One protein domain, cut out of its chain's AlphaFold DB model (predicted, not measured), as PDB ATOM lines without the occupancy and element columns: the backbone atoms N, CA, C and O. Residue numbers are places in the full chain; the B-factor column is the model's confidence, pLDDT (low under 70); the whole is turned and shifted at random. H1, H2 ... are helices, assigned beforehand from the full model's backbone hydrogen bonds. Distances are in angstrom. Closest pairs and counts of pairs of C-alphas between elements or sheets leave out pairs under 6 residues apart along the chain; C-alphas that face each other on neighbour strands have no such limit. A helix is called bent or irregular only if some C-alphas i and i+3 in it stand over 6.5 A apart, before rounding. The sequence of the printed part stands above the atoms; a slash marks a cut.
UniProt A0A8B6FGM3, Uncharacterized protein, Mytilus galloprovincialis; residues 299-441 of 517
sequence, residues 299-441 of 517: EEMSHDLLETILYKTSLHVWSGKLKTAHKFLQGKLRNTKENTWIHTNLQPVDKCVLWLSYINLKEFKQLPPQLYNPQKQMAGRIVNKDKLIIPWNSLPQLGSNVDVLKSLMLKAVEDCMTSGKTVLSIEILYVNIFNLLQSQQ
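AT A GLANCE: This is residues 299 to 441 of the 517 residues of an uncharacterized protein of Mytilus galloprovincialis (UniProt A0A8B6FGM3). The middle of this model is one helix, H4, with a helical hairpin packed on either side of it, H1 and H2 on one side and H5 and H6 on the other. These five run nearly along one line as an up-and-down bundle, the short H3 sits near one end beside residues 301 to 305 of H1, and a long link without a named helix, residues 365 to 401, loops round the outside. The printed part has 143 residues, with six named helices in the order H1 to H6 and no named strand; the class is all helix. The whole is compact, with a radius of gyration of the C-alphas of 14.4 A, and its C-alphas span 39 by 35 by 27 A.

HOW THE PARTS SIT: Begin at the first printed residue, where H1, residues 299 to 318, starts; after a tight link comes H2, residues 322 to 333, and the two form a helical hairpin. They touch through residues 309 to 317 of H1 alone, with the C-alphas of His 316 and Ala 325 closest at 5.2 A, at a shallow tilt of 20 degrees, opposite ways. A short link leads to H3, residues 340 to 345, which only just touches H1, with 3 pairs of C-alphas within 8 A; the closest, Ser 302 and Asn 345, are 5.8 A apart. Their lines stand at a steep tilt of 58 degrees. Next look at H4, residues 348 to 364, the hub, which touches four other helices. It is only just apart from H3, at 8.1 A. It touches H1, the same way at a shallow tilt of 11 degrees, with the C-alphas of Leu 306 and Asp 350 closest at 6.4 A. It touches H2, opposite ways at 23 degrees, a shallow tilt, with the C-alphas of Leu 329 and Tyr 358 closest at 6.5 A. H5, residues 402 to 417, forms a hairpin with H4, opposite ways at a shallow tilt of 18 degrees; the C-alphas of Pro 348 and Cys 416 are closest at 5.3 A. H6, residues 423 to 439, forms a hairpin with H5, opposite ways at a shallow tilt of 4 degrees, with the C-alphas of Lys 406 and Ile 433 closest at 6.2 A. H6 touches H4 with residues 425 to 429 alone, and the closest C-alphas, Val 349 and Ser 425, are 5.3 A apart. H1, H2 and H3 are apart from H5 and H6. Every O i to N i+4 pair is within hydrogen-bond range in H1, H2, H3, H4 and H5; in H6 10 of 13 are.

IN THESE COORDINATES: Find C-alpha 299 at (-13.005, -26.545, 54.158); from there H1 runs 28.3 A to residue 318. H2 covers 16.6 A from residue 322 to 333, and H3 8.7 A from 340 to 345. Find C-alpha 348 at (-22.746, -28.503, 51.575), where H4 starts its 23.8 A to residue 364. H5 runs 22.6 A from residue 402 to 417. H6 runs 24.8 A from residue 423 and ends at C-alpha 439, at (-38.337, -15.672, 34.751). It is irregular, with C-alphas 425 and 428 7.1 A apart, and has a kink of 28 degrees near residue 430.

THE WHOLE: The two C-alphas farthest apart are those of Glu 338 and Gln 441, at 41.0 A. The printed part has no cut. The link from H4 to H5 is long, with 37 residues. Mean pLDDT of the printed part is 84.2; look for values under 70 at residues 373 to 380 and 418 to 425.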
ATOM      1  N   GLU A 299     -12.668 -27.657  55.055       84.75
ATOM      2  CA  GLU A 299     -13.005 -26.545  54.158       84.75
ATOM      3  C   GLU A 299     -12.046 -26.444  52.962       84.75
ATOM      4  O   GLU A 299     -12.505 -26.280  51.830       84.75
ATOM      5  N   GLU A 300     -10.739 -26.577  53.199       85.88
ATOM      6  CA  GLU A 300      -9.697 -26.514  52.162       85.88
ATOM      7  C   GLU A 300      -9.826 -27.693  51.198       85.88
ATOM      8  O   GLU A 300      -9.957 -27.498  49.992       85.88
ATOM      9  N   MET A 301      -9.945 -28.911  51.736       89.75
ATOM     10  CA  MET A 301     -10.168 -30.119  50.940       89.75
ATOM     11  C   MET A 301     -11.406 -29.988  50.040       89.75
ATOM     12  O   MET A 301     -11.381 -30.349  48.862       89.75
ATOM     13  N   SER A 302     -12.504 -29.457  50.582       91.31
ATOM     14  CA  SER A 302     -13.736 -29.241  49.824       91.31
ATOM     15  C   SER A 302     -13.560 -28.211  48.705       91.31
ATOM     16  O   SER A 302     -14.048 -28.414  47.588       91.31
ATOM     17  N   HIS A 303     -12.838 -27.124  48.981       91.00
ATOM     18  CA  HIS A 303     -12.551 -26.090  47.999       91.00
ATOM     19  C   HIS A 303     -11.673 -26.605  46.855       91.00
ATOM     20  O   HIS A 303     -12.062 -26.446  45.695       91.00
ATOM     21  N   ASP A 304     -10.561 -27.263  47.175       90.88
ATOM     22  CA  ASP A 304      -9.593 -27.795  46.212       90.88
ATOM     23  C   ASP A 304     -10.235 -28.860  45.314       90.88
ATOM     24  O   ASP A 304     -10.012 -28.920  44.098       90.88
ATOM     25  N   LEU A 305     -11.103 -29.687  45.903       93.50
ATOM     26  CA  LEU A 305     -11.887 -30.690  45.193       93.50
ATOM     27  C   LEU A 305     -12.873 -30.043  44.212       93.50
ATOM     28  O   LEU A 305     -12.931 -30.445  43.043       93.50
ATOM     29  N   LEU A 306     -13.632 -29.035  44.657       93.62
ATOM     30  CA  LEU A 306     -14.551 -28.287  43.796       93.62
ATOM     31  C   LEU A 306     -13.801 -27.609  42.643       93.62
ATOM     32  O   LEU A 306     -14.204 -27.747  41.485       93.62
ATOM     33  N   GLU A 307     -12.714 -26.899  42.951       92.19
ATOM     34  CA  GLU A 307     -11.900 -26.167  41.981       92.19
ATOM     35  C   GLU A 307     -11.336 -27.102  40.910       92.19
ATOM     36  O   GLU A 307     -11.532 -26.870  39.714       92.19
ATOM     37  N   THR A 308     -10.757 -28.230  41.319       93.25
ATOM     38  CA  THR A 308     -10.188 -29.217  40.390       93.25
ATOM     39  C   THR A 308     -11.255 -29.833  39.480       93.25
ATOM     40  O   THR A 308     -11.048 -29.980  38.271       93.25
ATOM     41  N   ILE A 309     -12.433 -30.174  40.023       94.44
ATOM     42  CA  ILE A 309     -13.542 -30.735  39.234       94.44
ATOM     43  C   ILE A 309     -14.061 -29.711  38.217       94.44
ATOM     44  O   ILE A 309     -14.292 -30.051  37.048       94.44
ATOM     45  N   LEU A 310     -14.259 -28.459  38.632       93.38
ATOM     46  CA  LEU A 310     -14.775 -27.418  37.747       93.38
ATOM     47  C   LEU A 310     -13.752 -27.008  36.687       93.38
ATOM     48  O   LEU A 310     -14.136 -26.863  35.525       93.38
ATOM     49  N   TYR A 311     -12.466 -26.940  37.024       91.44
ATOM     50  CA  TYR A 311     -11.415 -26.666  36.047       91.44
ATOM     51  C   TYR A 311     -11.271 -27.797  35.024       91.44
ATOM     52  O   TYR A 311     -11.251 -27.567  33.815       91.44
ATOM     53  N   LYS A 312     -11.291 -29.066  35.451       92.19
ATOM     54  CA  LYS A 312     -11.321 -30.177  34.487       92.19
ATOM     55  C   LYS A 312     -12.550 -30.106  33.572       92.19
ATOM     56  O   LYS A 312     -12.472 -30.397  32.375       92.19
ATOM     57  N   THR A 313     -13.687 -29.673  34.113       92.75
ATOM     58  CA  THR A 313     -14.900 -29.443  33.321       92.75
ATOM     59  C   THR A 313     -14.717 -28.289  32.328       92.75
ATOM     60  O   THR A 313     -15.133 -28.427  31.175       92.75
ATOM     61  N   SER A 314     -14.058 -27.191  32.716       89.06
ATOM     62  CA  SER A 314     -13.783 -26.057  31.826       89.06
ATOM     63  C   SER A 314     -12.878 -26.461  30.657       89.06
ATOM     64  O   SER A 314     -13.201 -26.134  29.517       89.06
ATOM     65  N   LEU A 315     -11.863 -27.309  30.880       87.75
ATOM     66  CA  LEU A 315     -11.033 -27.889  29.807       87.75
ATOM     67  C   LEU A 315     -11.869 -28.656  28.765       87.75
ATOM     68  O   LEU A 315     -11.633 -28.563  27.554       87.75
ATOM     69  N   HIS A 316     -12.868 -29.427  29.206       86.69
ATOM     70  CA  HIS A 316     -13.781 -30.122  28.293       86.69
ATOM     71  C   HIS A 316     -14.700 -29.158  27.532       86.69
ATOM     72  O   HIS A 316     -15.008 -29.407  26.366       86.69
ATOM     73  N   VAL A 317     -15.122 -28.062  28.163       86.00
ATOM     74  CA  VAL A 317     -15.927 -27.017  27.514       86.00
ATOM     75  C   VAL A 317     -15.101 -26.274  26.461       86.00
ATOM     76  O   VAL A 317     -15.552 -26.159  25.324       86.00
ATOM     77  N   TRP A 318     -13.873 -25.852  26.780       82.94
ATOM     78  CA  TRP A 318     -12.992 -25.138  25.844       82.94
ATOM     79  C   TRP A 318     -12.569 -25.979  24.648       82.94
ATOM     80  O   TRP A 318     -12.464 -25.467  23.541       82.94
ATOM     81  N   SER A 319     -12.384 -27.286  24.847       82.50
ATOM     82  CA  SER A 319     -12.125 -28.222  23.745       82.50
ATOM     83  C   SER A 319     -13.373 -28.548  22.907       82.50
ATOM     84  O   SER A 319     -13.322 -29.420  22.042       82.50
ATOM     85  N   GLY A 320     -14.518 -27.905  23.171       82.50
ATOM     86  CA  GLY A 320     -15.785 -28.132  22.466       82.50
ATOM     87  C   GLY A 320     -16.471 -29.461  22.808       82.50
ATOM     88  O   GLY A 320     -17.542 -29.774  22.280       82.50
ATOM     89  N   LYS A 321     -15.907 -30.256  23.726       87.19
ATOM     90  CA  LYS A 321     -16.394 -31.586  24.128       87.19
ATOM     91  C   LYS A 321     -17.501 -31.482  25.184       87.19
ATOM     92  O   LYS A 321     -17.443 -32.118  26.237       87.19
ATOM     93  N   LEU A 322     -18.566 -30.733  24.883       90.19
ATOM     94  CA  LEU A 322     -19.667 -30.466  25.821       90.19
ATOM     95  C   LEU A 322     -20.304 -31.747  26.371       90.19
ATOM     96  O   LEU A 322     -20.524 -31.851  27.572       90.19
ATOM     97  N   LYS A 323     -20.561 -32.759  25.532       90.75
ATOM     98  CA  LYS A 323     -21.146 -34.035  25.990       90.75
ATOM     99  C   LYS A 323     -20.265 -34.733  27.032       90.75
ATOM    100  O   LYS A 323     -20.792 -35.327  27.970       90.75
ATOM    101  N   THR A 324     -18.945 -34.654  26.875       91.06
ATOM    102  CA  THR A 324     -17.978 -35.206  27.832       91.06
ATOM    103  C   THR A 324     -17.977 -34.397  29.122       91.06
ATOM    104  O   THR A 324     -18.077 -34.999  30.184       91.06
ATOM    105  N   ALA A 325     -17.985 -33.061  29.035       91.88
ATOM    106  CA  ALA A 325     -18.101 -32.178  30.200       91.88
ATOM    107  C   ALA A 325     -19.350 -32.507  31.040       91.88
ATOM    108  O   ALA A 325     -19.268 -32.701  32.249       91.88
ATOM    109  N   HIS A 326     -20.502 -32.670  30.379       91.69
ATOM    110  CA  HIS A 326     -21.759 -33.034  31.036       91.69
ATOM    111  C   HIS A 326     -21.692 -34.401  31.712       91.69
ATOM    112  O   HIS A 326     -22.129 -34.536  32.851       91.69
ATOM    113  N   LYS A 327     -21.170 -35.421  31.017       93.44
ATOM    114  CA  LYS A 327     -21.039 -36.777  31.570       93.44
ATOM    115  C   LYS A 327     -20.070 -36.818  32.747       93.44
ATOM    116  O   LYS A 327     -20.361 -37.498  33.722       93.44
ATOM    117  N   PHE A 328     -18.957 -36.093  32.660       93.38
ATOM    118  CA  PHE A 328     -17.967 -35.994  33.726       93.38
ATOM    119  C   PHE A 328     -18.588 -35.389  34.990       93.38
ATOM    120  O   PHE A 328     -18.603 -36.037  36.035       93.38
ATOM    121  N   LEU A 329     -19.198 -34.207  34.869       93.56
ATOM    122  CA  LEU A 329     -19.794 -33.508  36.005       93.56
ATOM    123  C   LEU A 329     -20.996 -34.271  36.587       93.56
ATOM    124  O   LEU A 329     -21.102 -34.448  37.797       93.56
ATOM    125  N   GLN A 330     -21.854 -34.830  35.724       92.62
ATOM    126  CA  GLN A 330     -22.941 -35.714  36.149       92.62
ATOM    127  C   GLN A 330     -22.417 -36.968  36.862       92.62
ATOM    128  O   GLN A 330     -23.053 -37.446  37.797       92.62
ATOM    129  N   GLY A 331     -21.287 -37.518  36.413       91.25
ATOM    130  CA  GLY A 331     -20.632 -38.657  37.044       91.25
ATOM    131  C   GLY A 331     -20.209 -38.335  38.471       91.25
ATOM    132  O   GLY A 331     -20.515 -39.111  39.371       91.25
ATOM    133  N   LYS A 332     -19.595 -37.166  38.687       91.44
ATOM    134  CA  LYS A 332     -19.155 -36.701  40.011       91.44
ATOM    135  C   LYS A 332     -20.319 -36.409  40.963       91.44
ATOM    136  O   LYS A 332     -20.225 -36.722  42.143       91.44
ATOM    137  N   LEU A 333     -21.450 -35.932  40.442       88.75
ATOM    138  CA  LEU A 333     -22.683 -35.739  41.218       88.75
ATOM    139  C   LEU A 333     -23.392 -37.048  41.602       88.75
ATOM    140  O   LEU A 333     -24.191 -37.067  42.532       88.75
ATOM    141  N   ARG A 334     -23.148 -38.160  40.901       86.19
ATOM    142  CA  ARG A 334     -23.739 -39.454  41.269       86.19
ATOM    143  C   ARG A 334     -22.936 -40.070  42.412       86.19
ATOM    144  O   ARG A 334     -21.740 -40.306  42.263       86.19
ATOM    145  N   ASN A 335     -23.615 -40.398  43.510       78.12
ATOM    146  CA  ASN A 335     -23.030 -41.137  44.627       78.12
ATOM    147  C   ASN A 335     -22.827 -42.618  44.249       78.12
ATOM    148  O   ASN A 335     -23.624 -43.497  44.574       78.12
ATOM    149  N   THR A 336     -21.793 -42.877  43.452       82.12
ATOM    150  CA  THR A 336     -21.267 -44.216  43.164       82.12
ATOM    151  C   THR A 336     -20.173 -44.557  44.172       82.12
ATOM    152  O   THR A 336     -19.568 -43.653  44.741       82.12
ATOM    153  N   LYS A 337     -19.856 -45.848  44.350       77.62
ATOM    154  CA  LYS A 337     -18.786 -46.300  45.264       77.62
ATOM    155  C   LYS A 337     -17.441 -45.593  45.025       77.62
ATOM    156  O   LYS A 337     -16.720 -45.313  45.969       77.62
ATOM    157  N   GLU A 338     -17.128 -45.283  43.767       78.25
ATOM    158  CA  GLU A 338     -15.898 -44.581  43.371       78.25
ATOM    159  C   GLU A 338     -15.896 -43.098  43.764       78.25
ATOM    160  O   GLU A 338     -14.838 -42.531  44.012       78.25
ATOM    161  N   ASN A 339     -17.068 -42.461  43.829       84.19
ATOM    162  CA  ASN A 339     -17.199 -41.042  44.158       84.19
ATOM    163  C   ASN A 339     -17.666 -40.812  45.602       84.19
ATOM    164  O   ASN A 339     -17.814 -39.661  45.999       84.19
ATOM    165  N   THR A 340     -17.888 -41.859  46.404       85.44
ATOM    166  CA  THR A 340     -18.325 -41.711  47.803       85.44
ATOM    167  C   THR A 340     -17.384 -40.799  48.588       85.44
ATOM    168  O   THR A 340     -17.858 -39.935  49.314       85.44
ATOM    169  N   TRP A 341     -16.068 -40.900  48.374       88.44
ATOM    170  CA  TRP A 341     -15.094 -40.022  49.032       88.44
ATOM    171  C   TRP A 341     -15.275 -38.542  48.657       88.44
ATOM    172  O   TRP A 341     -15.148 -37.681  49.519       88.44
ATOM    173  N   ILE A 342     -15.639 -38.240  47.406       88.31
ATOM    174  CA  ILE A 342     -15.931 -36.873  46.944       88.31
ATOM    175  C   ILE A 342     -17.149 -36.348  47.699       88.31
ATOM    176  O   ILE A 342     -17.122 -35.253  48.245       88.31
ATOM    177  N   HIS A 343     -18.209 -37.154  47.791       85.69
ATOM    178  CA  HIS A 343     -19.431 -36.786  48.509       85.69
ATOM    179  C   HIS A 343     -19.219 -36.618  50.015       85.69
ATOM    180  O   HIS A 343     -19.899 -35.793  50.622       85.69
ATOM    181  N   THR A 344     -18.297 -37.365  50.621       86.25
ATOM    182  CA  THR A 344     -17.959 -37.231  52.046       86.25
ATOM    183  C   THR A 344     -17.134 -35.976  52.325       86.25
ATOM    184  O   THR A 344     -17.372 -35.309  53.328       86.25
ATOM    185  N   ASN A 345     -16.191 -35.639  51.441       88.06
ATOM    186  CA  ASN A 345     -15.261 -34.526  51.649       88.06
ATOM    187  C   ASN A 345     -15.794 -33.171  51.151       88.06
ATOM    188  O   ASN A 345     -15.346 -32.132  51.627       88.06
ATOM    189  N   LEU A 346     -16.769 -33.156  50.235       89.06
ATOM    190  CA  LEU A 346     -17.365 -31.917  49.733       89.06
ATOM    191  C   LEU A 346     -18.379 -31.346  50.743       89.06
ATOM    192  O   LEU A 346     -19.394 -31.976  51.062       89.06
ATOM    193  N   GLN A 347     -18.124 -30.131  51.224       87.44
ATOM    194  CA  GLN A 347     -19.019 -29.397  52.113       87.44
ATOM    195  C   GLN A 347     -20.337 -29.031  51.403       87.44
ATOM    196  O   GLN A 347     -20.388 -28.943  50.172       87.44
ATOM    197  N   PRO A 348     -21.426 -28.775  52.155       86.25
ATOM    198  CA  PRO A 348     -22.746 -28.503  51.575       86.25
ATOM    199  C   PRO A 348     -22.767 -27.308  50.617       86.25
ATOM    200  O   PRO A 348     -23.417 -27.370  49.576       86.25
ATOM    201  N   VAL A 349     -22.027 -26.242  50.936       86.25
ATOM    202  CA  VAL A 349     -21.927 -25.041  50.091       86.25
ATOM    203  C   VAL A 349     -21.273 -25.374  48.747       86.25
ATOM    204  O   VAL A 349     -21.821 -25.056  47.692       86.25
ATOM    205  N   ASP A 350     -20.153 -26.099  48.763       89.94
ATOM    206  CA  ASP A 350     -19.440 -26.493  47.544       89.94
ATOM    207  C   ASP A 350     -20.234 -27.520  46.716       89.94
ATOM    208  O   ASP A 350     -20.238 -27.454  45.484       89.94
ATOM    209  N   LYS A 351     -21.002 -28.407  47.365       90.38
ATOM    210  CA  LYS A 351     -21.993 -29.269  46.694       90.38
ATOM    211  C   LYS A 351     -23.052 -28.446  45.959       90.38
ATOM    212  O   LYS A 351     -23.353 -28.746  44.802       90.38
ATOM    213  N   CYS A 352     -23.590 -27.399  46.586       91.12
ATOM    214  CA  CYS A 352     -24.562 -26.508  45.949       91.12
ATOM    215  C   CYS A 352     -23.961 -25.820  44.714       91.12
ATOM    216  O   CYS A 352     -24.586 -25.811  43.650       91.12
ATOM    217  N   VAL A 353     -22.730 -25.308  44.819       92.19
ATOM    218  CA  VAL A 353     -22.008 -24.692  43.691       92.19
ATOM    219  C   VAL A 353     -21.773 -25.696  42.561       92.19
ATOM    220  O   VAL A 353     -21.964 -25.358  41.388       92.19
ATOM    221  N   LEU A 354     -21.418 -26.943  42.881       93.69
ATOM    222  CA  LEU A 354     -21.228 -28.011  41.898       93.69
ATOM    223  C   LEU A 354     -22.529 -28.332  41.144       93.69
ATOM    224  O   LEU A 354     -22.536 -28.426  39.912       93.69
ATOM    225  N   TRP A 355     -23.645 -28.445  41.871       94.19
ATOM    226  CA  TRP A 355     -24.975 -28.657  41.297       94.19
ATOM    227  C   TRP A 355     -25.414 -27.495  40.402       94.19
ATOM    228  O   TRP A 355     -25.853 -27.721  39.271       94.19
ATOM    229  N   LEU A 356     -25.253 -26.250  40.856       93.75
ATOM    230  CA  LEU A 356     -25.573 -25.061  40.059       93.75
ATOM    231  C   LEU A 356     -24.692 -24.960  38.812       93.75
ATOM    232  O   LEU A 356     -25.189 -24.653  37.729       93.75
ATOM    233  N   SER A 357     -23.410 -25.305  38.927       93.88
ATOM    234  CA  SER A 357     -22.489 -25.368  37.792       93.88
ATOM    235  C   SER A 357     -22.923 -26.403  36.755       93.88
ATOM    236  O   SER A 357     -22.868 -26.133  35.556       93.88
ATOM    237  N   TYR A 358     -23.425 -27.561  37.197       95.00
ATOM    238  CA  TYR A 358     -23.986 -28.582  36.311       95.00
ATOM    239  C   TYR A 358     -25.251 -28.116  35.596       95.00
ATOM    240  O   TYR A 358     -25.392 -28.331  34.390       95.00
ATOM    241  N   ILE A 359     -26.158 -27.458  36.315       93.50
ATOM    242  CA  ILE A 359     -27.395 -26.927  35.740       93.50
ATOM    243  C   ILE A 359     -27.080 -25.824  34.723       93.50
ATOM    244  O   ILE A 359     -27.614 -25.846  33.615       93.50
ATOM    245  N   ASN A 360     -26.166 -24.909  35.056       92.31
ATOM    246  CA  ASN A 360     -25.740 -23.849  34.148       92.31
ATOM    247  C   ASN A 360     -25.048 -24.414  32.898       92.31
ATOM    248  O   ASN A 360     -25.329 -23.971  31.788       92.31
ATOM    249  N   LEU A 361     -24.208 -25.444  33.054       92.00
ATOM    250  CA  LEU A 361     -23.590 -26.145  31.928       92.00
ATOM    251  C   LEU A 361     -24.640 -26.816  31.032       92.00
ATOM    252  O   LEU A 361     -24.528 -26.740  29.809       92.00
ATOM    253  N   LYS A 362     -25.666 -27.432  31.632       90.69
ATOM    254  CA  LYS A 362     -26.777 -28.074  30.918       90.69
ATOM    255  C   LYS A 362     -27.561 -27.101  30.053       90.69
ATOM    256  O   LYS A 362     -27.899 -27.432  28.918       90.69
ATOM    257  N   GLU A 363     -27.839 -25.928  30.596       90.00
ATOM    258  CA  GLU A 363     -28.730 -24.962  29.969       90.00
ATOM    259  C   GLU A 363     -27.980 -23.994  29.043       90.00
ATOM    260  O   GLU A 363     -28.342 -23.819  27.881       90.00
ATOM    261  N   PHE A 364     -26.866 -23.433  29.512       88.25
ATOM    262  CA  PHE A 364     -26.119 -22.377  28.825       88.25
ATOM    263  C   PHE A 364     -24.843 -22.873  28.139       88.25
ATOM    264  O   PHE A 364     -24.144 -22.082  27.512       88.25
ATOM    265  N   LYS A 365     -24.519 -24.174  28.236       87.69
ATOM    266  CA  LYS A 365     -23.309 -24.790  27.644       87.69
ATOM    267  C   LYS A 365     -21.993 -24.175  28.136       87.69
ATOM    268  O   LYS A 365     -20.954 -24.357  27.506       87.69
ATOM    269  N   GLN A 366     -22.033 -23.502  29.281       86.31
ATOM    270  CA  GLN A 366     -20.895 -22.861  29.929       86.31
ATOM    271  C   GLN A 366     -20.989 -23.047  31.446       86.31
ATOM    272  O   GLN A 366     -22.081 -23.154  32.004       86.31
ATOM    273  N   LEU A 367     -19.849 -23.075  32.132       88.00
ATOM    274  CA  LEU A 367     -19.826 -22.931  33.587       88.00
ATOM    275  C   LEU A 367     -20.186 -21.488  33.991       88.00
ATOM    276  O   LEU A 367     -20.059 -20.579  33.167       88.00
ATOM    277  N   PRO A 368     -20.650 -21.260  35.229       87.31
ATOM    278  CA  PRO A 368     -20.989 -19.920  35.687       87.31
ATOM    279  C   PRO A 368     -19.753 -19.003  35.701       87.31
ATOM    280  O   PRO A 368     -18.782 -19.307  36.400       87.31
ATOM    281  N   PRO A 369     -19.746 -17.882  34.959       80.44
ATOM    282  CA  PRO A 369     -18.601 -16.975  34.939       80.44
ATOM    283  C   PRO A 369     -18.397 -16.246  36.274       80.44
ATOM    284  O   PRO A 369     -17.285 -15.812  36.542       80.44
ATOM    285  N   GLN A 370     -19.434 -16.142  37.121       82.50
ATOM    286  CA  GLN A 370     -19.373 -15.456  38.420       82.50
ATOM    287  C   GLN A 370     -18.400 -16.105  39.411       82.50
ATOM    288  O   GLN A 370     -17.970 -15.444  40.352       82.50
ATOM    289  N   LEU A 371     -18.056 -17.378  39.194       82.12
ATOM    290  CA  LEU A 371     -17.094 -18.099  40.027       82.12
ATOM    291  C   LEU A 371     -15.664 -17.589  39.845       82.12
ATOM    292  O   LEU A 371     -14.830 -17.757  40.730       82.12
ATOM    293  N   TYR A 372     -15.371 -16.982  38.697       80.44
ATOM    294  CA  TYR A 372     -14.016 -16.662  38.277       80.44
ATOM    295  C   TYR A 372     -13.806 -15.156  38.209       80.44
ATOM    296  O   TYR A 372     -14.740 -14.373  38.029       80.44
ATOM    297  N   ASN A 373     -12.542 -14.741  38.266       68.19
ATOM    298  CA  ASN A 373     -12.191 -13.358  37.978       68.19
ATOM    299  C   ASN A 373     -12.624 -12.999  36.535       68.19
ATOM    300  O   ASN A 373     -12.206 -13.690  35.596       68.19
ATOM    301  N   PRO A 374     -13.386 -11.904  36.325       60.97
ATOM    302  CA  PRO A 374     -13.796 -11.445  34.995       60.97
ATOM    303  C   PRO A 374     -12.638 -11.261  34.001       60.97
ATOM    304  O   PRO A 374     -12.837 -11.389  32.795       60.97
ATOM    305  N   GLN A 375     -11.425 -10.990  34.498       53.84
ATOM    306  CA  GLN A 375     -10.211 -10.830  33.693       53.84
ATOM    307  C   GLN A 375      -9.587 -12.166  33.257       53.84
ATOM    308  O   GLN A 375      -8.983 -12.232  32.191       53.84
ATOM    309  N   LYS A 376      -9.739 -13.235  34.055       52.09
ATOM    310  CA  LYS A 376      -9.147 -14.569  33.808       52.09
ATOM    311  C   LYS A 376     -10.088 -15.535  33.075       52.09
ATOM    312  O   LYS A 376      -9.723 -16.692  32.905       52.09
ATOM    313  N   GLN A 377     -11.285 -15.077  32.685       53.38
ATOM    314  CA  GLN A 377     -12.316 -15.794  31.912       53.38
ATOM    315  C   GLN A 377     -12.273 -17.329  32.033       53.38
ATOM    316  O   GLN A 377     -11.612 -18.004  31.251       53.38
ATOM    317  N   MET A 378     -13.024 -17.890  32.988       53.78
ATOM    318  CA  MET A 378     -13.237 -19.338  33.197       53.78
ATOM    319  C   MET A 378     -11.983 -20.197  33.453       53.78
ATOM    320  O   MET A 378     -12.137 -21.390  33.716       53.78
ATOM    321  N   ALA A 379     -10.771 -19.633  33.347       58.22
ATOM    322  CA  ALA A 379      -9.499 -20.356  33.341       58.22
ATOM    323  C   ALA A 379      -8.611 -20.103  34.557       58.22
ATOM    324  O   ALA A 379      -7.456 -20.521  34.581       58.22
ATOM    325  N   GLY A 380      -9.141 -19.391  35.546       67.62
ATOM    326  CA  GLY A 380      -8.456 -19.115  36.798       67.62
ATOM    327  C   GLY A 380      -9.035 -19.910  37.958       67.62
ATOM    328  O   GLY A 380      -9.953 -20.713  37.788       67.62
ATOM    329  N   ARG A 381      -8.507 -19.616  39.143       81.44
ATOM    330  CA  ARG A 381      -9.042 -20.098  40.412       81.44
ATOM    331  C   ARG A 381     -10.455 -19.581  40.673       81.44
ATOM    332  O   ARG A 381     -10.871 -18.563  40.106       81.44
ATOM    333  N   ILE A 382     -11.193 -20.301  41.509       83.56
ATOM    334  CA  ILE A 382     -12.499 -19.887  42.011       83.56
ATOM    335  C   ILE A 382     -12.269 -18.743  42.997       83.56
ATOM    336  O   ILE A 382     -11.668 -18.921  44.048       83.56
ATOM    337  N   VAL A 383     -12.772 -17.560  42.654       76.25
ATOM    338  CA  VAL A 383     -12.590 -16.333  43.445       76.25
ATOM    339  C   VAL A 383     -13.812 -16.036  44.305       76.25
ATOM    340  O   VAL A 383     -13.693 -15.426  45.361       76.25
ATOM    341  N   ASN A 384     -14.999 -16.446  43.857       77.69
ATOM    342  CA  ASN A 384     -16.234 -16.165  44.571       77.69
ATOM    343  C   ASN A 384     -17.202 -17.347  44.489       77.69
ATOM    344  O   ASN A 384     -17.562 -17.786  43.401       77.69
ATOM    345  N   LYS A 385     -17.644 -17.836  45.648       81.56
ATOM    346  CA  LYS A 385     -18.681 -18.874  45.773       81.56
ATOM    347  C   LYS A 385     -20.046 -18.280  46.135       81.56
ATOM    348  O   LYS A 385     -21.072 -18.935  45.949       81.56
ATOM    349  N   ASP A 386     -20.061 -17.037  46.609       72.06
ATOM    350  CA  ASP A 386     -21.239 -16.371  47.138       72.06
ATOM    351  C   ASP A 386     -22.108 -15.805  46.015       72.06
ATOM    352  O   ASP A 386     -21.623 -15.248  45.025       72.06
ATOM    353  N   LYS A 387     -23.430 -15.901  46.198       72.25
ATOM    354  CA  LYS A 387     -24.445 -15.297  45.312       72.25
ATOM    355  C   LYS A 387     -24.353 -15.755  43.852       72.25
ATOM    356  O   LYS A 387     -24.608 -14.990  42.920       72.25
ATOM    357  N   LEU A 388     -24.028 -17.027  43.641       84.69
ATOM    358  CA  LEU A 388     -24.091 -17.671  42.334       84.69
ATOM    359  C   LEU A 388     -25.536 -17.698  41.811       84.69
ATOM    360  O   LEU A 388     -26.340 -18.522  42.240       84.69
ATOM    361  N   ILE A 389     -25.860 -16.815  40.867       86.06
ATOM    362  CA  ILE A 389     -27.185 -16.733  40.240       86.06
ATOM    363  C   ILE A 389     -27.083 -17.129  38.768       86.06
ATOM    364  O   ILE A 389     -26.319 -16.545  37.994       86.06
ATOM    365  N   ILE A 390     -27.885 -18.113  38.370       87.81
ATOM    366  CA  ILE A 390     -28.015 -18.537  36.980       87.81
ATOM    367  C   ILE A 390     -28.833 -17.485  36.209       87.81
ATOM    368  O   ILE A 390     -29.918 -17.099  36.655       87.81
ATOM    369  N   PRO A 391     -28.353 -17.003  35.049       86.50
ATOM    370  CA  PRO A 391     -28.991 -15.905  34.338       86.50
ATOM    371  C   PRO A 391     -30.139 -16.404  33.442       86.50
ATOM    372  O   PRO A 391     -30.031 -16.423  32.216       86.50
ATOM    373  N   TRP A 392     -31.259 -16.795  34.055       86.62
ATOM    374  CA  TRP A 392     -32.426 -17.376  33.368       86.62
ATOM    375  C   TRP A 392     -33.007 -16.503  32.248       86.62
ATOM    376  O   TRP A 392     -33.508 -17.032  31.262       86.62
ATOM    377  N   ASN A 393     -32.875 -15.178  32.361       82.56
ATOM    378  CA  ASN A 393     -33.379 -14.210  31.379       82.56
ATOM    379  C   ASN A 393     -32.430 -13.978  30.187       82.56
ATOM    380  O   ASN A 393     -32.773 -13.230  29.274       82.56
ATOM    381  N   SER A 394     -31.231 -14.572  30.184       79.31
ATOM    382  CA  SER A 394     -30.261 -14.377  29.094       79.31
ATOM    383  C   SER A 394     -30.658 -15.076  27.796       79.31
ATOM    384  O   SER A 394     -30.169 -14.701  26.732       79.31
ATOM    385  N   LEU A 395     -31.512 -16.100  27.869       75.50
ATOM    386  CA  LEU A 395     -32.025 -16.808  26.700       75.50
ATOM    387  C   LEU A 395     -33.516 -16.493  26.513       75.50
ATOM    388  O   LEU A 395     -34.263 -16.522  27.489       75.50
ATOM    389  N   PRO A 396     -33.977 -16.245  25.271       70.19
ATOM    390  CA  PRO A 396     -35.392 -15.988  24.998       70.19
ATOM    391  C   PRO A 396     -36.271 -17.218  25.267       70.19
ATOM    392  O   PRO A 396     -37.454 -17.081  25.557       70.19
ATOM    393  N   GLN A 397     -35.696 -18.418  25.171       78.00
ATOM    394  CA  GLN A 397     -36.353 -19.671  25.515       78.00
ATOM    395  C   GLN A 397     -35.334 -20.632  26.122       78.00
ATOM    396  O   GLN A 397     -34.226 -20.778  25.601       78.00
ATOM    397  N   LEU A 398     -35.731 -21.296  27.207       84.44
ATOM    398  CA  LEU A 398     -34.936 -22.342  27.839       84.44
ATOM    399  C   LEU A 398     -34.949 -23.612  26.973       84.44
ATOM    400  O   LEU A 398     -35.986 -24.016  26.443       84.44
ATOM    401  N   GLY A 399     -33.794 -24.256  26.841       80.38
ATOM    402  CA  GLY A 399     -33.629 -25.556  26.203       80.38
ATOM    403  C   GLY A 399     -34.214 -26.707  27.026       80.38
ATOM    404  O   GLY A 399     -34.614 -27.722  26.454       80.38
ATOM    405  N   SER A 400     -34.295 -26.563  28.351       87.62
ATOM    406  CA  SER A 400     -34.909 -27.550  29.248       87.62
ATOM    407  C   SER A 400     -36.284 -27.101  29.752       87.62
ATOM    408  O   SER A 400     -36.524 -25.921  29.992       87.62
ATOM    409  N   ASN A 401     -37.186 -28.059  29.996       88.56
ATOM    410  CA  ASN A 401     -38.464 -27.778  30.654       88.56
ATOM    411  C   ASN A 401     -38.238 -27.292  32.105       88.56
ATOM    412  O   ASN A 401     -37.432 -27.866  32.844       88.56
ATOM    413  N   VAL A 402     -38.984 -26.264  32.514       89.12
ATOM    414  CA  VAL A 402     -38.915 -25.620  33.836       89.12
ATOM    415  C   VAL A 402     -39.100 -26.614  34.987       89.12
ATOM    416  O   VAL A 402     -38.358 -26.558  35.963       89.12
ATOM    417  N   ASP A 403     -40.019 -27.574  34.865       90.00
ATOM    418  CA  ASP A 403     -40.267 -28.590  35.897       90.00
ATOM    419  C   ASP A 403     -39.100 -29.583  36.017       90.00
ATOM    420  O   ASP A 403     -38.775 -30.063  37.108       90.00
ATOM    421  N   VAL A 404     -38.400 -29.851  34.910       91.81
ATOM    422  CA  VAL A 404     -37.179 -30.675  34.908       91.81
ATOM    423  C   VAL A 404     -36.027 -29.934  35.587       91.81
ATOM    424  O   VAL A 404     -35.274 -30.537  36.347       91.81
ATOM    425  N   LEU A 405     -35.880 -28.630  35.344       92.31
ATOM    426  CA  LEU A 405     -34.861 -27.809  36.008       92.31
ATOM    427  C   LEU A 405     -35.150 -27.662  37.507       92.31
ATOM    428  O   LEU A 405     -34.255 -27.859  38.328       92.31
ATOM    429  N   LYS A 406     -36.412 -27.412  37.867       91.69
ATOM    430  CA  LYS A 406     -36.865 -27.337  39.259       91.69
ATOM    431  C   LYS A 406     -36.639 -28.654  40.003       91.69
ATOM    432  O   LYS A 406     -36.065 -28.643  41.088       91.69
ATOM    433  N   SER A 407     -37.058 -29.786  39.438       91.44
ATOM    434  CA  SER A 407     -36.844 -31.102  40.066       91.44
ATOM    435  C   SER A 407     -35.360 -31.435  40.231       91.44
ATOM    436  O   SER A 407     -34.976 -32.027  41.236       91.44
ATOM    437  N   LEU A 408     -34.509 -31.001  39.297       92.12
ATOM    438  CA  LEU A 408     -33.063 -31.165  39.406       92.12
ATOM    439  C   LEU A 408     -32.467 -30.343  40.561       92.12
ATOM    440  O   LEU A 408     -31.620 -30.857  41.285       92.12
ATOM    441  N   MET A 409     -32.927 -29.106  40.769       92.06
ATOM    442  CA  MET A 409     -32.504 -28.286  41.913       92.06
ATOM    443  C   MET A 409     -33.042 -28.818  43.241       92.06
ATOM    444  O   MET A 409     -32.316 -28.818  44.226       92.06
ATOM    445  N   LEU A 410     -34.280 -29.315  43.285       90.31
ATOM    446  CA  LEU A 410     -34.818 -29.945  44.495       90.31
ATOM    447  C   LEU A 410     -34.046 -31.218  44.855       90.31
ATOM    448  O   LEU A 410     -33.720 -31.425  46.020       90.31
ATOM    449  N   LYS A 411     -33.649 -32.012  43.856       90.44
ATOM    450  CA  LYS A 411     -32.735 -33.138  44.064       90.44
ATOM    451  C   LYS A 411     -31.376 -32.687  44.611       90.44
ATOM    452  O   LYS A 411     -30.818 -33.366  45.465       90.44
ATOM    453  N   ALA A 412     -30.847 -31.558  44.136       90.00
ATOM    454  CA  ALA A 412     -29.618 -30.980  44.681       90.00
ATOM    455  C   ALA A 412     -29.779 -30.604  46.161       90.00
ATOM    456  O   ALA A 412     -28.880 -30.863  46.957       90.00
ATOM    457  N   VAL A 413     -30.934 -30.051  46.541       88.25
ATOM    458  CA  VAL A 413     -31.245 -29.735  47.940       88.25
ATOM    459  C   VAL A 413     -31.270 -31.003  48.796       88.25
ATOM    460  O   VAL A 413     -30.613 -31.042  49.832       88.25
ATOM    461  N   GLU A 414     -31.962 -32.055  48.353       86.56
ATOM    462  CA  GLU A 414     -31.991 -33.351  49.051       86.56
ATOM    463  C   GLU A 414     -30.583 -33.925  49.258       86.56
ATOM    464  O   GLU A 414     -30.233 -34.322  50.369       86.56
ATOM    465  N   ASP A 415     -29.755 -33.904  48.213       84.19
ATOM    466  CA  ASP A 415     -28.375 -34.394  48.244       84.19
ATOM    467  C   ASP A 415     -27.499 -33.593  49.227       84.19
ATOM    468  O   ASP A 415     -26.739 -34.168  50.008       84.19
ATOM    469  N   CYS A 416     -27.665 -32.268  49.277       83.19
ATOM    470  CA  CYS A 416     -26.920 -31.402  50.194       83.19
ATOM    471  C   CYS A 416     -27.374 -31.555  51.660       83.19
ATOM    472  O   CYS A 416     -26.538 -31.500  52.567       83.19
ATOM    473  N   MET A 417     -28.667 -31.809  51.905       75.75
ATOM    474  CA  MET A 417     -29.244 -31.949  53.254       75.75
ATOM    475  C   MET A 417     -28.814 -33.224  53.995       75.75
ATOM    476  O   MET A 417     -28.836 -33.244  55.226       75.75
ATOM    477  N   THR A 418     -28.374 -34.273  53.291       62.97
ATOM    478  CA  THR A 418     -27.929 -35.543  53.913       62.97
ATOM    479  C   THR A 418     -26.752 -35.400  54.891       62.97
ATOM    480  O   THR A 418     -26.468 -36.320  55.653       62.97
ATOM    481  N   SER A 419     -26.082 -34.245  54.907       56.06
ATOM    482  CA  SER A 419     -24.888 -33.963  55.711       56.06
ATOM    483  C   SER A 419     -25.152 -33.311  57.081       56.06
ATOM    484  O   SER A 419     -24.202 -33.007  57.800       56.06
ATOM    485  N   GLY A 420     -26.416 -33.090  57.471       51.78
ATOM    486  CA  GLY A 420     -26.792 -32.630  58.821       51.78
ATOM    487  C   GLY A 420     -26.369 -31.199  59.191       51.78
ATOM    488  O   GLY A 420     -26.622 -30.768  60.315       51.78
ATOM    489  N   LYS A 421     -25.744 -30.453  58.270       53.25
ATOM    490  CA  LYS A 421     -25.333 -29.054  58.461       53.25
ATOM    491  C   LYS A 421     -26.390 -28.066  57.935       53.25
ATOM    492  O   LYS A 421     -27.194 -28.380  57.063       53.25
ATOM    493  N   THR A 422     -26.362 -26.881  58.536       54.69
ATOM    494  CA  THR A 422     -27.299 -25.742  58.533       54.69
ATOM    495  C   THR A 422     -28.053 -25.444  57.226       54.69
ATOM    496  O   THR A 422     -27.450 -25.297  56.162       54.69
ATOM    497  N   VAL A 423     -29.370 -25.217  57.366       59.53
ATOM    498  CA  VAL A 423     -30.354 -24.753  56.354       59.53
ATOM    499  C   VAL A 423     -29.864 -23.555  55.520       59.53
ATOM    500  O   VAL A 423     -30.206 -23.441  54.348       59.53
ATOM    501  N   LEU A 424     -28.983 -22.719  56.071       60.31
ATOM    502  CA  LEU A 424     -28.372 -21.579  55.375       60.31
ATOM    503  C   LEU A 424     -27.540 -21.983  54.142       60.31
ATOM    504  O   LEU A 424     -27.453 -21.235  53.175       60.31
ATOM    505  N   SER A 425     -26.958 -23.187  54.121       68.56
ATOM    506  CA  SER A 425     -26.055 -23.598  53.028       68.56
ATOM    507  C   SER A 425     -26.785 -23.865  51.703       68.56
ATOM    508  O   SER A 425     -26.175 -23.794  50.640       68.56
ATOM    509  N   ILE A 426     -28.084 -24.182  51.761       84.00
ATOM    510  CA  ILE A 426     -28.930 -24.497  50.595       84.00
ATOM    511  C   ILE A 426     -29.737 -23.286  50.103       84.00
ATOM    512  O   ILE A 426     -30.427 -23.389  49.087       84.00
ATOM    513  N   GLU A 427     -29.629 -22.130  50.773       83.81
ATOM    514  CA  GLU A 427     -30.316 -20.886  50.398       83.81
ATOM    515  C   GLU A 427     -30.043 -20.516  48.932       83.81
ATOM    516  O   GLU A 427     -30.968 -20.218  48.175       83.81
ATOM    517  N   ILE A 428     -28.793 -20.679  48.483       87.19
ATOM    518  CA  ILE A 428     -28.374 -20.410  47.102       87.19
ATOM    519  C   ILE A 428     -29.153 -21.233  46.063       87.19
ATOM    520  O   ILE A 428     -29.457 -20.735  44.977       87.19
ATOM    521  N   LEU A 429     -29.533 -22.477  46.379       90.19
ATOM    522  CA  LEU A 429     -30.336 -23.317  45.485       90.19
ATOM    523  C   LEU A 429     -31.773 -22.796  45.402       90.19
ATOM    524  O   LEU A 429     -32.329 -22.705  44.308       90.19
ATOM    525  N   TYR A 430     -32.360 -22.403  46.532       89.38
ATOM    526  CA  TYR A 430     -33.720 -21.871  46.570       89.38
ATOM    527  C   TYR A 430     -33.849 -20.506  45.897       89.38
ATOM    528  O   TYR A 430     -34.813 -20.298  45.160       89.38
ATOM    529  N   VAL A 431     -32.863 -19.620  46.063       89.31
ATOM    530  CA  VAL A 431     -32.785 -18.352  45.320       89.31
ATOM    531  C   VAL A 431     -32.766 -18.618  43.811       89.31
ATOM    532  O   VAL A 431     -33.488 -17.973  43.051       89.31
ATOM    533  N   ASN A 432     -32.018 -19.627  43.350       91.69
ATOM    534  CA  ASN A 432     -32.007 -19.999  41.932       91.69
ATOM    535  C   ASN A 432     -33.334 -20.608  41.447       91.69
ATOM    536  O   ASN A 432     -33.750 -20.295  40.331       91.69
ATOM    537  N   ILE A 433     -34.019 -21.425  42.262       91.81
ATOM    538  CA  ILE A 433     -35.369 -21.931  41.940       91.81
ATOM    539  C   ILE A 433     -36.358 -20.767  41.828       91.81
ATOM    540  O   ILE A 433     -37.167 -20.734  40.901       91.81
ATOM    541  N   PHE A 434     -36.294 -19.810  42.753       89.88
ATOM    542  CA  PHE A 434     -37.140 -18.623  42.735       89.88
ATOM    543  C   PHE A 434     -36.925 -17.808  41.453       89.88
ATOM    544  O   PHE A 434     -37.886 -17.574  40.718       89.88
ATOM    545  N   ASN A 435     -35.672 -17.482  41.122       89.81
ATOM    546  CA  ASN A 435     -35.334 -16.724  39.913       89.81
ATOM    547  C   ASN A 435     -35.776 -17.451  38.631       89.81
ATOM    548  O   ASN A 435     -36.234 -16.815  37.679       89.81
ATOM    549  N   LEU A 436     -35.699 -18.788  38.607       91.12
ATOM    550  CA  LEU A 436     -36.235 -19.596  37.512       91.12
ATOM    551  C   LEU A 436     -37.757 -19.418  37.393       91.12
ATOM    552  O   LEU A 436     -38.250 -19.127  36.306       91.12
ATOM    553  N   LEU A 437     -38.511 -19.561  38.486       89.62
ATOM    554  CA  LEU A 437     -39.974 -19.421  38.466       89.62
ATOM    555  C   LEU A 437     -40.416 -17.996  38.101       89.62
ATOM    556  O   LEU A 437     -41.357 -17.838  37.322       89.62
ATOM    557  N   GLN A 438     -39.714 -16.977  38.600       87.06
ATOM    558  CA  GLN A 438     -39.958 -15.573  38.269       87.06
ATOM    559  C   GLN A 438     -39.716 -15.300  36.778       87.06
ATOM    560  O   GLN A 438     -40.573 -14.698  36.134       87.06
ATOM    561  N   SER A 439     -38.620 -15.813  36.196       87.25
ATOM    562  CA  SER A 439     -38.337 -15.672  34.751       87.25
ATOM    563  C   SER A 439     -39.432 -16.263  33.855       87.25
ATOM    564  O   SER A 439     -39.630 -15.822  32.726       87.25
ATOM    565  N   GLN A 440     -40.167 -17.250  34.371       88.19
ATOM    566  CA  GLN A 440     -41.233 -17.964  33.666       88.19
ATOM    567  C   GLN A 440     -42.635 -17.500  34.085       88.19
ATOM    568  O   GLN A 440     -43.618 -18.162  33.763       88.19
ATOM    569  N   GLN A 441     -42.742 -16.386  34.821       87.25
ATOM    570  CA  GLN A 441     -44.001 -15.801  35.304       87.25
ATOM    571  C   GLN A 441     -44.855 -16.744  36.182       87.25
ATOM    572  O   GLN A 441     -46.064 -16.560  36.325       87.25
TER     573      GLN A 441